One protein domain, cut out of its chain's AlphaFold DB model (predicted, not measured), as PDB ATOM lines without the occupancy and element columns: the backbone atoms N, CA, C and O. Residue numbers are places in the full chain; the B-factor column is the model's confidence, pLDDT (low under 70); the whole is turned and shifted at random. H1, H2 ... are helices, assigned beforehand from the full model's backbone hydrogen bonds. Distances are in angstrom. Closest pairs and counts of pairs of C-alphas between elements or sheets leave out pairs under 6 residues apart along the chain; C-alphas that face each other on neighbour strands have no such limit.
ATOM      1  N   LEU A 213     173.693 107.425 176.278       83.38
ATOM      2  CA  LEU A 213     172.878 106.991 175.145       83.38
ATOM      3  C   LEU A 213     172.968 105.480 174.967       83.38
ATOM      4  O   LEU A 213     174.038 104.888 175.097       83.38
ATOM      5  N   SER A 214     171.845 104.868 174.596       88.81
ATOM      6  CA  SER A 214     171.879 103.536 174.003       88.81
ATOM      7  C   SER A 214     172.496 103.597 172.598       88.81
ATOM      8  O   SER A 214     172.557 104.658 171.970       88.81
ATOM      9  N   MET A 215     172.911 102.449 172.054       90.00
ATOM     10  CA  MET A 215     173.385 102.384 170.665       90.00
ATOM     11  C   MET A 215     172.311 102.855 169.665       90.00
ATOM     12  O   MET A 215     172.633 103.501 168.668       90.00
ATOM     13  N   ASN A 216     171.032 102.589 169.946       90.44
ATOM     14  CA  ASN A 216     169.923 103.038 169.104       90.44
ATOM     15  C   ASN A 216     169.758 104.560 169.161       90.44
ATOM     16  O   ASN A 216     169.609 105.194 168.116       90.44
ATOM     17  N   ASP A 217     169.867 105.163 170.347       89.38
ATOM     18  CA  ASP A 217     169.817 106.622 170.490       89.38
ATOM     19  C   ASP A 217     171.011 107.302 169.823       89.38
ATOM     20  O   ASP A 217     170.850 108.364 169.226       89.38
ATOM     21  N   LEU A 218     172.198 106.688 169.886       91.62
ATOM     22  CA  LEU A 218     173.388 107.181 169.199       91.62
ATOM     23  C   LEU A 218     173.202 107.151 167.677       91.62
ATOM     24  O   LEU A 218     173.492 108.138 167.002       91.62
ATOM     25  N   ARG A 219     172.673 106.053 167.124       92.50
ATOM     26  CA  ARG A 219     172.322 105.977 165.696       92.50
ATOM     27  C   ARG A 219     171.257 107.006 165.325       92.50
ATOM     28  O   ARG A 219     171.377 107.654 164.288       92.50
ATOM     29  N   GLY A 220     170.249 107.188 166.179       92.25
ATOM     30  CA  GLY A 220     169.238 108.234 166.041       92.25
ATOM     31  C   GLY A 220     169.860 109.630 165.996       92.25
ATOM     32  O   GLY A 220     169.556 110.397 165.087       92.25
ATOM     33  N   LEU A 221     170.787 109.938 166.909       92.44
ATOM     34  CA  LEU A 221     171.530 111.199 166.932       92.44
ATOM     35  C   LEU A 221     172.299 111.408 165.626       92.44
ATOM     36  O   LEU A 221     172.128 112.440 164.988       92.44
ATOM     37  N   LEU A 222     173.101 110.431 165.200       94.75
ATOM     38  CA  LEU A 222     173.915 110.541 163.986       94.75
ATOM     39  C   LEU A 222     173.050 110.722 162.729       94.75
ATOM     40  O   LEU A 222     173.340 111.581 161.900       94.75
ATOM     41  N   ARG A 223     171.943 109.979 162.601       93.69
ATOM     42  CA  ARG A 223     170.985 110.174 161.499       93.69
ATOM     43  C   ARG A 223     170.281 111.526 161.583       93.69
ATOM     44  O   ARG A 223     170.064 112.156 160.554       93.69
ATOM     45  N   GLY A 224     169.946 111.990 162.786       91.75
ATOM     46  CA  GLY A 224     169.384 113.319 163.015       91.75
ATOM     47  C   GLY A 224     170.346 114.432 162.592       91.75
ATOM     48  O   GLY A 224     169.931 115.374 161.923       91.75
ATOM     49  N   VAL A 225     171.637 114.285 162.896       92.94
ATOM     50  CA  VAL A 225     172.707 115.189 162.443       92.94
ATOM     51  C   VAL A 225     172.785 115.199 160.923       92.94
ATOM     52  O   VAL A 225     172.736 116.274 160.336       92.94
ATOM     53  N   ILE A 226     172.825 114.026 160.281       92.94
ATOM     54  CA  ILE A 226     172.802 113.922 158.815       92.94
ATOM     55  C   ILE A 226     171.569 114.626 158.251       92.94
ATOM     56  O   ILE A 226     171.715 115.420 157.335       92.94
ATOM     57  N   ARG A 227     170.372 114.419 158.814       90.12
ATOM     58  CA  ARG A 227     169.149 115.108 158.367       90.12
ATOM     59  C   ARG A 227     169.296 116.628 158.459       90.12
ATOM     60  O   ARG A 227     169.144 117.301 157.451       90.12
ATOM     61  N   VAL A 228     169.658 117.181 159.617       88.44
ATOM     62  CA  VAL A 228     169.788 118.645 159.794       88.44
ATOM     63  C   VAL A 228     170.870 119.234 158.889       88.44
ATOM     64  O   VAL A 228     170.689 120.287 158.278       88.44
ATOM     65  N   VAL A 229     171.994 118.534 158.763       85.88
ATOM     66  CA  VAL A 229     173.123 118.971 157.945       85.88
ATOM     67  C   VAL A 229     172.823 118.825 156.449       85.88
ATOM     68  O   VAL A 229     173.272 119.673 155.677       85.88
ATOM     69  N   SER A 230     172.019 117.846 156.036       81.69
ATOM     70  CA  SER A 230     171.623 117.607 154.642       81.69
ATOM     71  C   SER A 230     170.353 118.341 154.217       81.69
ATOM     72  O   SER A 230     170.175 118.541 153.027       81.69
ATOM     73  N   MET A 231     169.497 118.821 155.125       68.31
ATOM     74  CA  MET A 231     168.294 119.613 154.789       68.31
ATOM     75  C   MET A 231     168.608 121.010 154.216       68.31
ATOM     76  O   MET A 231     167.707 121.766 153.878       68.31
ATOM     77  N   GLY A 232     169.889 121.347 154.030       53.06
ATOM     78  CA  GLY A 232     170.297 122.387 153.080       53.06
ATOM     79  C   GLY A 232     170.348 121.921 151.614       53.06
ATOM     80  O   GLY A 232     170.740 122.715 150.768       53.06
ATOM     81  N   ALA A 233     170.028 120.653 151.323       43.72
ATOM     82  CA  ALA A 233     170.290 119.988 150.046       43.72
ATOM     83  C   ALA A 233     169.189 119.027 149.529       43.72
ATOM     84  O   ALA A 233     169.342 118.559 148.405       43.72
ATOM     85  N   SER A 234     168.096 118.720 150.252       39.22
ATOM     86  CA  SER A 234     166.982 117.925 149.678       39.22
ATOM     87  C   SER A 234     165.687 117.939 150.511       39.22
ATOM     88  O   SER A 234     165.733 117.729 151.724       39.22
ATOM     89  N   ASP A 235     164.550 118.111 149.822       41.56
ATOM     90  CA  ASP A 235     163.170 117.850 150.267       41.56
ATOM     91  C   ASP A 235     162.825 116.359 150.066       41.56
ATOM     92  O   ASP A 235     162.087 115.993 149.149       41.56
ATOM     93  N   GLU A 236     163.371 115.456 150.883       45.34
ATOM     94  CA  GLU A 236     162.909 114.062 150.854       45.34
ATOM     95  C   GLU A 236     161.627 113.886 151.688       45.34
ATOM     96  O   GLU A 236     161.579 114.311 152.849       45.34
ATOM     97  N   PRO A 237     160.574 113.252 151.131       40.66
ATOM     98  CA  PRO A 237     159.337 113.001 151.856       40.66
ATOM     99  C   PRO A 237     159.567 112.001 153.002       40.66
ATOM    100  O   PRO A 237     160.423 111.118 152.899       40.66
ATOM    101  N   PRO A 238     158.799 112.102 154.102       47.50
ATOM    102  CA  PRO A 238     158.958 111.226 155.254       47.50
ATOM    103  C   PRO A 238     158.610 109.780 154.871       47.50
ATOM    104  O   PRO A 238     157.440 109.436 154.711       47.50
ATOM    105  N   GLY A 239     159.640 108.944 154.718       48.72
ATOM    106  CA  GLY A 239     159.505 107.490 154.633       48.72
ATOM    107  C   GLY A 239     158.916 106.888 155.916       48.72
ATOM    108  O   GLY A 239     158.824 107.565 156.943       48.72
ATOM    109  N   GLU A 240     158.503 105.622 155.823       45.50
ATOM    110  CA  GLU A 240     157.762 104.869 156.844       45.50
ATOM    111  C   GLU A 240     158.251 105.106 158.286       45.50
ATOM    112  O   GLU A 240     159.450 105.165 158.584       45.50
ATOM    113  N   ARG A 241     157.275 105.294 159.188       52.88
ATOM    114  CA  ARG A 241     157.472 105.551 160.622       52.88
ATOM    115  C   ARG A 241     157.931 104.281 161.337       52.88
ATOM    116  O   ARG A 241     157.156 103.642 162.043       52.88
ATOM    117  N   ASP A 242     159.201 103.954 161.166       61.44
ATOM    118  CA  ASP A 242     159.897 103.016 162.037       61.44
ATOM    119  C   ASP A 242     160.460 103.750 163.261       61.44
ATOM    120  O   ASP A 242     160.822 104.929 163.197       61.44
ATOM    121  N   SER A 243     160.603 103.038 164.380       64.31
ATOM    122  CA  SER A 243     161.101 103.590 165.653       64.31
ATOM    123  C   SER A 243     162.477 104.267 165.537       64.31
ATOM    124  O   SER A 243     162.757 105.243 166.234       64.31
ATOM    125  N   GLU A 244     163.335 103.814 164.616       69.06
ATOM    126  CA  GLU A 244     164.613 104.471 164.313       69.06
ATOM    127  C   GLU A 244     164.440 105.815 163.577       69.06
ATOM    128  O   GLU A 244     165.220 106.749 163.799       69.06
ATOM    129  N   SER A 245     163.422 105.932 162.713       74.31
ATOM    130  CA  SER A 245     163.092 107.168 161.991       74.31
ATOM    131  C   SER A 245     162.557 108.238 162.945       74.31
ATOM    132  O   SER A 245     162.913 109.416 162.803       74.31
ATOM    133  N   ASP A 246     161.794 107.820 163.959       81.94
ATOM    134  CA  ASP A 246     161.268 108.684 165.018       81.94
ATOM    135  C   ASP A 246     162.385 109.237 165.918       81.94
ATOM    136  O   ASP A 246     162.424 110.442 166.185       81.94
ATOM    137  N   LEU A 247     163.355 108.403 166.326       85.44
ATOM    138  CA  LEU A 247     164.523 108.864 167.094       85.44
ATOM    139  C   LEU A 247     165.349 109.890 166.309       85.44
ATOM    140  O   LEU A 247     165.740 110.928 166.852       85.44
ATOM    141  N   ALA A 248     165.588 109.625 165.023       86.94
ATOM    142  CA  ALA A 248     166.308 110.547 164.154       86.94
ATOM    143  C   ALA A 248     165.556 111.873 163.959       86.94
ATOM    144  O   ALA A 248     166.176 112.938 163.979       86.94
ATOM    145  N   ALA A 249     164.227 111.836 163.816       86.19
ATOM    146  CA  ALA A 249     163.395 113.037 163.729       86.19
ATOM    147  C   ALA A 249     163.412 113.837 165.042       86.19
ATOM    148  O   ALA A 249     163.530 115.064 165.016       86.19
ATOM    149  N   GLY A 250     163.372 113.153 166.190       88.06
ATOM    150  CA  GLY A 250     163.469 113.774 167.510       88.06
ATOM    151  C   GLY A 250     164.786 114.524 167.711       88.06
ATOM    152  O   GLY A 250     164.782 115.679 168.139       88.06
ATOM    153  N   TRP A 251     165.916 113.908 167.352       89.81
ATOM    154  CA  TRP A 251     167.221 114.574 167.399       89.81
ATOM    155  C   TRP A 251     167.338 115.721 166.398       89.81
ATOM    156  O   TRP A 251     167.807 116.794 166.774       89.81
ATOM    157  N   ALA A 252     166.871 115.532 165.161       89.75
ATOM    158  CA  ALA A 252     166.885 116.589 164.154       89.75
ATOM    159  C   ALA A 252     166.086 117.822 164.608       89.75
ATOM    160  O   ALA A 252     166.572 118.948 164.510       89.75
ATOM    161  N   SER A 253     164.894 117.606 165.173       89.00
ATOM    162  CA  SER A 253     164.057 118.669 165.738       89.00
ATOM    163  C   SER A 253     164.788 119.450 166.834       89.00
ATOM    164  O   SER A 253     164.878 120.673 166.747       89.00
ATOM    165  N   ARG A 254     165.403 118.766 167.813       88.06
ATOM    166  CA  ARG A 254     166.178 119.417 168.891       88.06
ATOM    167  C   ARG A 254     167.351 120.236 168.354       88.06
ATOM    168  O   ARG A 254     167.544 121.368 168.778       88.06
ATOM    169  N   LEU A 255     168.118 119.684 167.413       89.31
ATOM    170  CA  LEU A 255     169.292 120.352 166.840       89.31
ATOM    171  C   LEU A 255     168.928 121.539 165.932       89.31
ATOM    172  O   LEU A 255     169.754 122.425 165.728       89.31
ATOM    173  N   SER A 256     167.703 121.579 165.404       88.62
ATOM    174  CA  SER A 256     167.228 122.653 164.519       88.62
ATOM    175  C   SER A 256     166.689 123.871 165.280       88.62
ATOM    176  O   SER A 256     166.568 124.958 164.709       88.62
ATOM    177  N   GLN A 257     166.374 123.722 166.570       86.12
ATOM    178  CA  GLN A 257     165.832 124.803 167.394       86.12
ATOM    179  C   GLN A 257     166.907 125.855 167.719       86.12
ATOM    180  O   GLN A 257     168.024 125.503 168.095       86.12
ATOM    181  N   PRO A 258     166.609 127.163 167.621       83.62
ATOM    182  CA  PRO A 258     167.463 128.190 168.206       83.62
ATOM    183  C   PRO A 258     167.514 128.065 169.745       83.62
ATOM    184  O   PRO A 258     166.493 127.743 170.349       83.62
ATOM    185  N   PRO A 259     168.656 128.359 170.398       86.50
ATOM    186  CA  PRO A 259     169.919 128.808 169.805       86.50
ATOM    187  C   PRO A 259     170.805 127.671 169.254       86.50
ATOM    188  O   PRO A 259     171.790 127.973 168.587       86.50
ATOM    189  N   ILE A 260     170.455 126.399 169.479       87.25
ATOM    190  CA  ILE A 260     171.270 125.208 169.163       87.25
ATOM    191  C   ILE A 260     171.694 125.173 167.690       87.25
ATOM    192  O   ILE A 260     172.867 124.959 167.391       87.25
ATOM    193  N   SER A 261     170.779 125.463 166.762       88.00
ATOM    194  CA  SER A 261     171.083 125.445 165.324       88.00
ATOM    195  C   SER A 261     172.162 126.444 164.897       88.00
ATOM    196  O   SER A 261     172.855 126.206 163.910       88.00
ATOM    197  N   ARG A 262     172.359 127.533 165.653       89.81
ATOM    198  CA  ARG A 262     173.418 128.529 165.395       89.81
ATOM    199  C   ARG A 262     174.803 128.055 165.834       89.81
ATOM    200  O   ARG A 262     175.792 128.653 165.430       89.81
ATOM    201  N   LEU A 263     174.865 127.016 166.665       90.69
ATOM    202  CA  LEU A 263     176.100 126.418 167.172       90.69
ATOM    203  C   LEU A 263     176.583 125.250 166.303       90.69
ATOM    204  O   LEU A 263     177.654 124.701 166.557       90.69
ATOM    205  N   LEU A 264     175.801 124.849 165.296       91.00
ATOM    206  CA  LEU A 264     176.198 123.801 164.365       91.00
ATOM    207  C   LEU A 264     177.281 124.309 163.397       91.00
ATOM    208  O   LEU A 264     177.217 125.460 162.955       91.00
ATOM    209  N   PRO A 265     178.253 123.460 163.012       90.81
ATOM    210  CA  PRO A 265     179.293 123.842 162.064       90.81
ATOM    211  C   PRO A 265     178.743 124.322 160.713       90.81
ATOM    212  O   PRO A 265     177.769 123.782 160.186       90.81
ATOM    213  N   SER A 266     179.428 125.295 160.108       89.12
ATOM    214  CA  SER A 266     179.132 125.836 158.775       89.12
ATOM    215  C   SER A 266     180.282 125.607 157.782       89.12
ATOM    216  O   SER A 266     181.413 125.319 158.175       89.12
ATOM    217  N   GLY A 267     180.023 125.770 156.480       90.38
ATOM    218  CA  GLY A 267     181.058 125.696 155.437       90.38
ATOM    219  C   GLY A 267     181.741 124.325 155.357       90.38
ATOM    220  O   GLY A 267     181.071 123.298 155.402       90.38
ATOM    221  N   LYS A 268     183.078 124.298 155.258       91.81
ATOM    222  CA  LYS A 268     183.854 123.046 155.171       91.81
ATOM    223  C   LYS A 268     183.618 122.122 156.374       91.81
ATOM    224  O   LYS A 268     183.387 120.936 156.185       91.81
ATOM    225  N   ALA A 269     183.571 122.675 157.586       91.25
ATOM    226  CA  ALA A 269     183.341 121.892 158.801       91.25
ATOM    227  C   ALA A 269     181.961 121.207 158.815       91.25
ATOM    228  O   ALA A 269     181.809 120.140 159.403       91.25
ATOM    229  N   ARG A 270     180.959 121.782 158.130       91.81
ATOM    230  CA  ARG A 270     179.648 121.146 157.919       91.81
ATOM    231  C   ARG A 270     179.754 119.913 157.018       91.81
ATOM    232  O   ARG A 270     179.127 118.899 157.307       91.81
ATOM    233  N   ALA A 271     180.526 120.006 155.935       91.75
ATOM    234  CA  ALA A 271     180.751 118.884 155.026       91.75
ATOM    235  C   ALA A 271     181.550 117.762 155.710       91.75
ATOM    236  O   ALA A 271     181.159 116.602 155.619       91.75
ATOM    237  N   ASP A 272     182.598 118.115 156.460       95.00
ATOM    238  CA  ASP A 272     183.393 117.156 157.237       95.00
ATOM    239  C   ASP A 272     182.520 116.440 158.288       95.00
ATOM    240  O   ASP A 272     182.545 115.213 158.383       95.00
ATOM    241  N   LEU A 273     181.655 117.181 158.999       95.12
ATOM    242  CA  LEU A 273     180.686 116.616 159.946       95.12
ATOM    243  C   LEU A 273     179.746 115.595 159.283       95.12
ATOM    244  O   LEU A 273     179.457 114.558 159.877       95.12
ATOM    245  N   LEU A 274     179.266 115.879 158.068       94.75
ATOM    246  CA  LEU A 274     178.395 114.967 157.323       94.75
ATOM    247  C   LEU A 274     179.119 113.659 156.971       94.75
ATOM    248  O   LEU A 274     178.558 112.579 157.165       94.75
ATOM    249  N   VAL A 275     180.361 113.760 156.486       96.19
ATOM    250  CA  VAL A 275     181.200 112.601 156.143       96.19
ATOM    251  C   VAL A 275     181.483 111.762 157.386       96.19
ATOM    252  O   VAL A 275     181.180 110.569 157.399       96.19
ATOM    253  N   ASP A 276     181.982 112.382 158.458       97.25
ATOM    254  CA  ASP A 276     182.320 111.667 159.689       97.25
ATOM    255  C   ASP A 276     181.067 111.032 160.336       97.25
ATOM    256  O   ASP A 276     181.145 109.932 160.890       97.25
ATOM    257  N   ALA A 277     179.890 111.668 160.244       96.44
ATOM    258  CA  ALA A 277     178.630 111.094 160.730       96.44
ATOM    259  C   ALA A 277     178.192 109.871 159.910       96.44
ATOM    260  O   ALA A 277     177.751 108.871 160.485       96.44
ATOM    261  N   GLY A 278     178.347 109.924 158.583       95.94
ATOM    262  CA  GLY A 278     178.106 108.786 157.699       95.94
ATOM    263  C   GLY A 278     179.039 107.611 158.002       95.94
ATOM    264  O   GLY A 278     178.579 106.478 158.153       95.94
ATOM    265  N   GLU A 279     180.336 107.877 158.178       97.00
ATOM    266  CA  GLU A 279     181.320 106.853 158.542       97.00
ATOM    267  C   GLU A 279     181.043 106.243 159.922       97.00
ATOM    268  O   GLU A 279     181.085 105.019 160.074       97.00
ATOM    269  N   ALA A 280     180.705 107.069 160.918       95.88
ATOM    270  CA  ALA A 280     180.358 106.610 162.263       95.88
ATOM    271  C   ALA A 280     179.105 105.716 162.274       95.88
ATOM    272  O   ALA A 280     179.029 104.784 163.073       95.88
ATOM    273  N   LEU A 281     178.130 105.966 161.393       94.62
ATOM    274  CA  LEU A 281     176.956 105.102 161.232       94.62
ATOM    275  C   LEU A 281     177.272 103.795 160.510       94.62
ATOM    276  O   LEU A 281     176.747 102.753 160.895       94.62
ATOM    277  N   ALA A 282     178.102 103.850 159.468       95.50
ATOM    278  CA  ALA A 282     178.486 102.668 158.702       95.50
ATOM    279  C   ALA A 282     179.358 101.709 159.528       95.50
ATOM    280  O   ALA A 282     179.300 100.494 159.340       95.50
ATOM    281  N   ARG A 283     180.172 102.253 160.441       93.06
ATOM    282  CA  ARG A 283     181.090 101.502 161.308       93.06
ATOM    283  C   ARG A 283     180.990 102.012 162.751       93.06
ATOM    284  O   ARG A 283     181.903 102.698 163.220       93.06
ATOM    285  N   PRO A 284     179.887 101.710 163.458       88.38
ATOM    286  CA  PRO A 284     179.705 102.170 164.827       88.38
ATOM    287  C   PRO A 284     180.772 101.546 165.737       88.38
ATOM    288  O   PRO A 284     181.052 100.350 165.609       88.38
ATOM    289  N   PRO A 285     181.383 102.321 166.650       88.56
ATOM    290  CA  PRO A 285     182.374 101.780 167.568       88.56
ATOM    291  C   PRO A 285     181.715 100.910 168.644       88.56
ATOM    292  O   PRO A 285     180.517 101.022 168.914       88.56
TER     293      PRO A 285
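AT A GLANCE: This is residues 213 to 285 of the 361 residues of an uncharacterized protein of Deltaproteobacteria bacterium (UniProt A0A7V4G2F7). Three long helices make the body: H1 lies in the middle, H2 crosses it steeply on one side, and H4 packs on its other side, running opposite ways to it. The short helix H3 lies in the turn that leads from the end of H2 over to H4, and a long loop joins H1 to H2. The printed part has 73 residues with four named helices in the order H1, H2, H3, H4 and no named strand; the class is all helix. It is compact, with a radius of gyration of the C-alphas of 12.0 A, and spans 31 by 27 by 22 A.

HOW THE PARTS SIT: Start with H1, residues 215 to 230, and then find H2, residues 243 to 256. They touch, closest at the C-alphas of Gly 220 and Ala 248, 4.2 A apart, at a steep tilt of 52 degrees, the same way. H3, residues 260 to 263, is close to H2 but not clearly touching; their closest C-alphas, Leu 255 and Ser 261, are 5.6 A apart. H4, residues 268 to 282, touches H1, closest at the C-alphas of Leu 222 and Ala 277, 5.8 A apart. Their shallow tilt of 34 degrees, opposite ways, is only just short of steep. H2 and H4 are apart. In H1, H2 and H4 every O i to N i+4 pair is within hydrogen-bond range; H3 is too short for such a pair.

IN THESE COORDINATES: Find C-alpha 215 at (173.385, 102.384, 170.665); from there H1 runs 22.2 A to C-alpha 230. H2 measures 20.1 A, H3 5.4 A and H4 21.4 A, ending at C-alpha 282, (178.486, 102.668, 158.702).

THE WHOLE: The farthest C-alphas, Arg 241 and Lys 268, are 32.1 A apart. The printed part has no cut. The link from H1 to H2 is long, with 12 residues. Residues 231 to 244, of which 243 to 244 belong to H2, have pLDDT under 70.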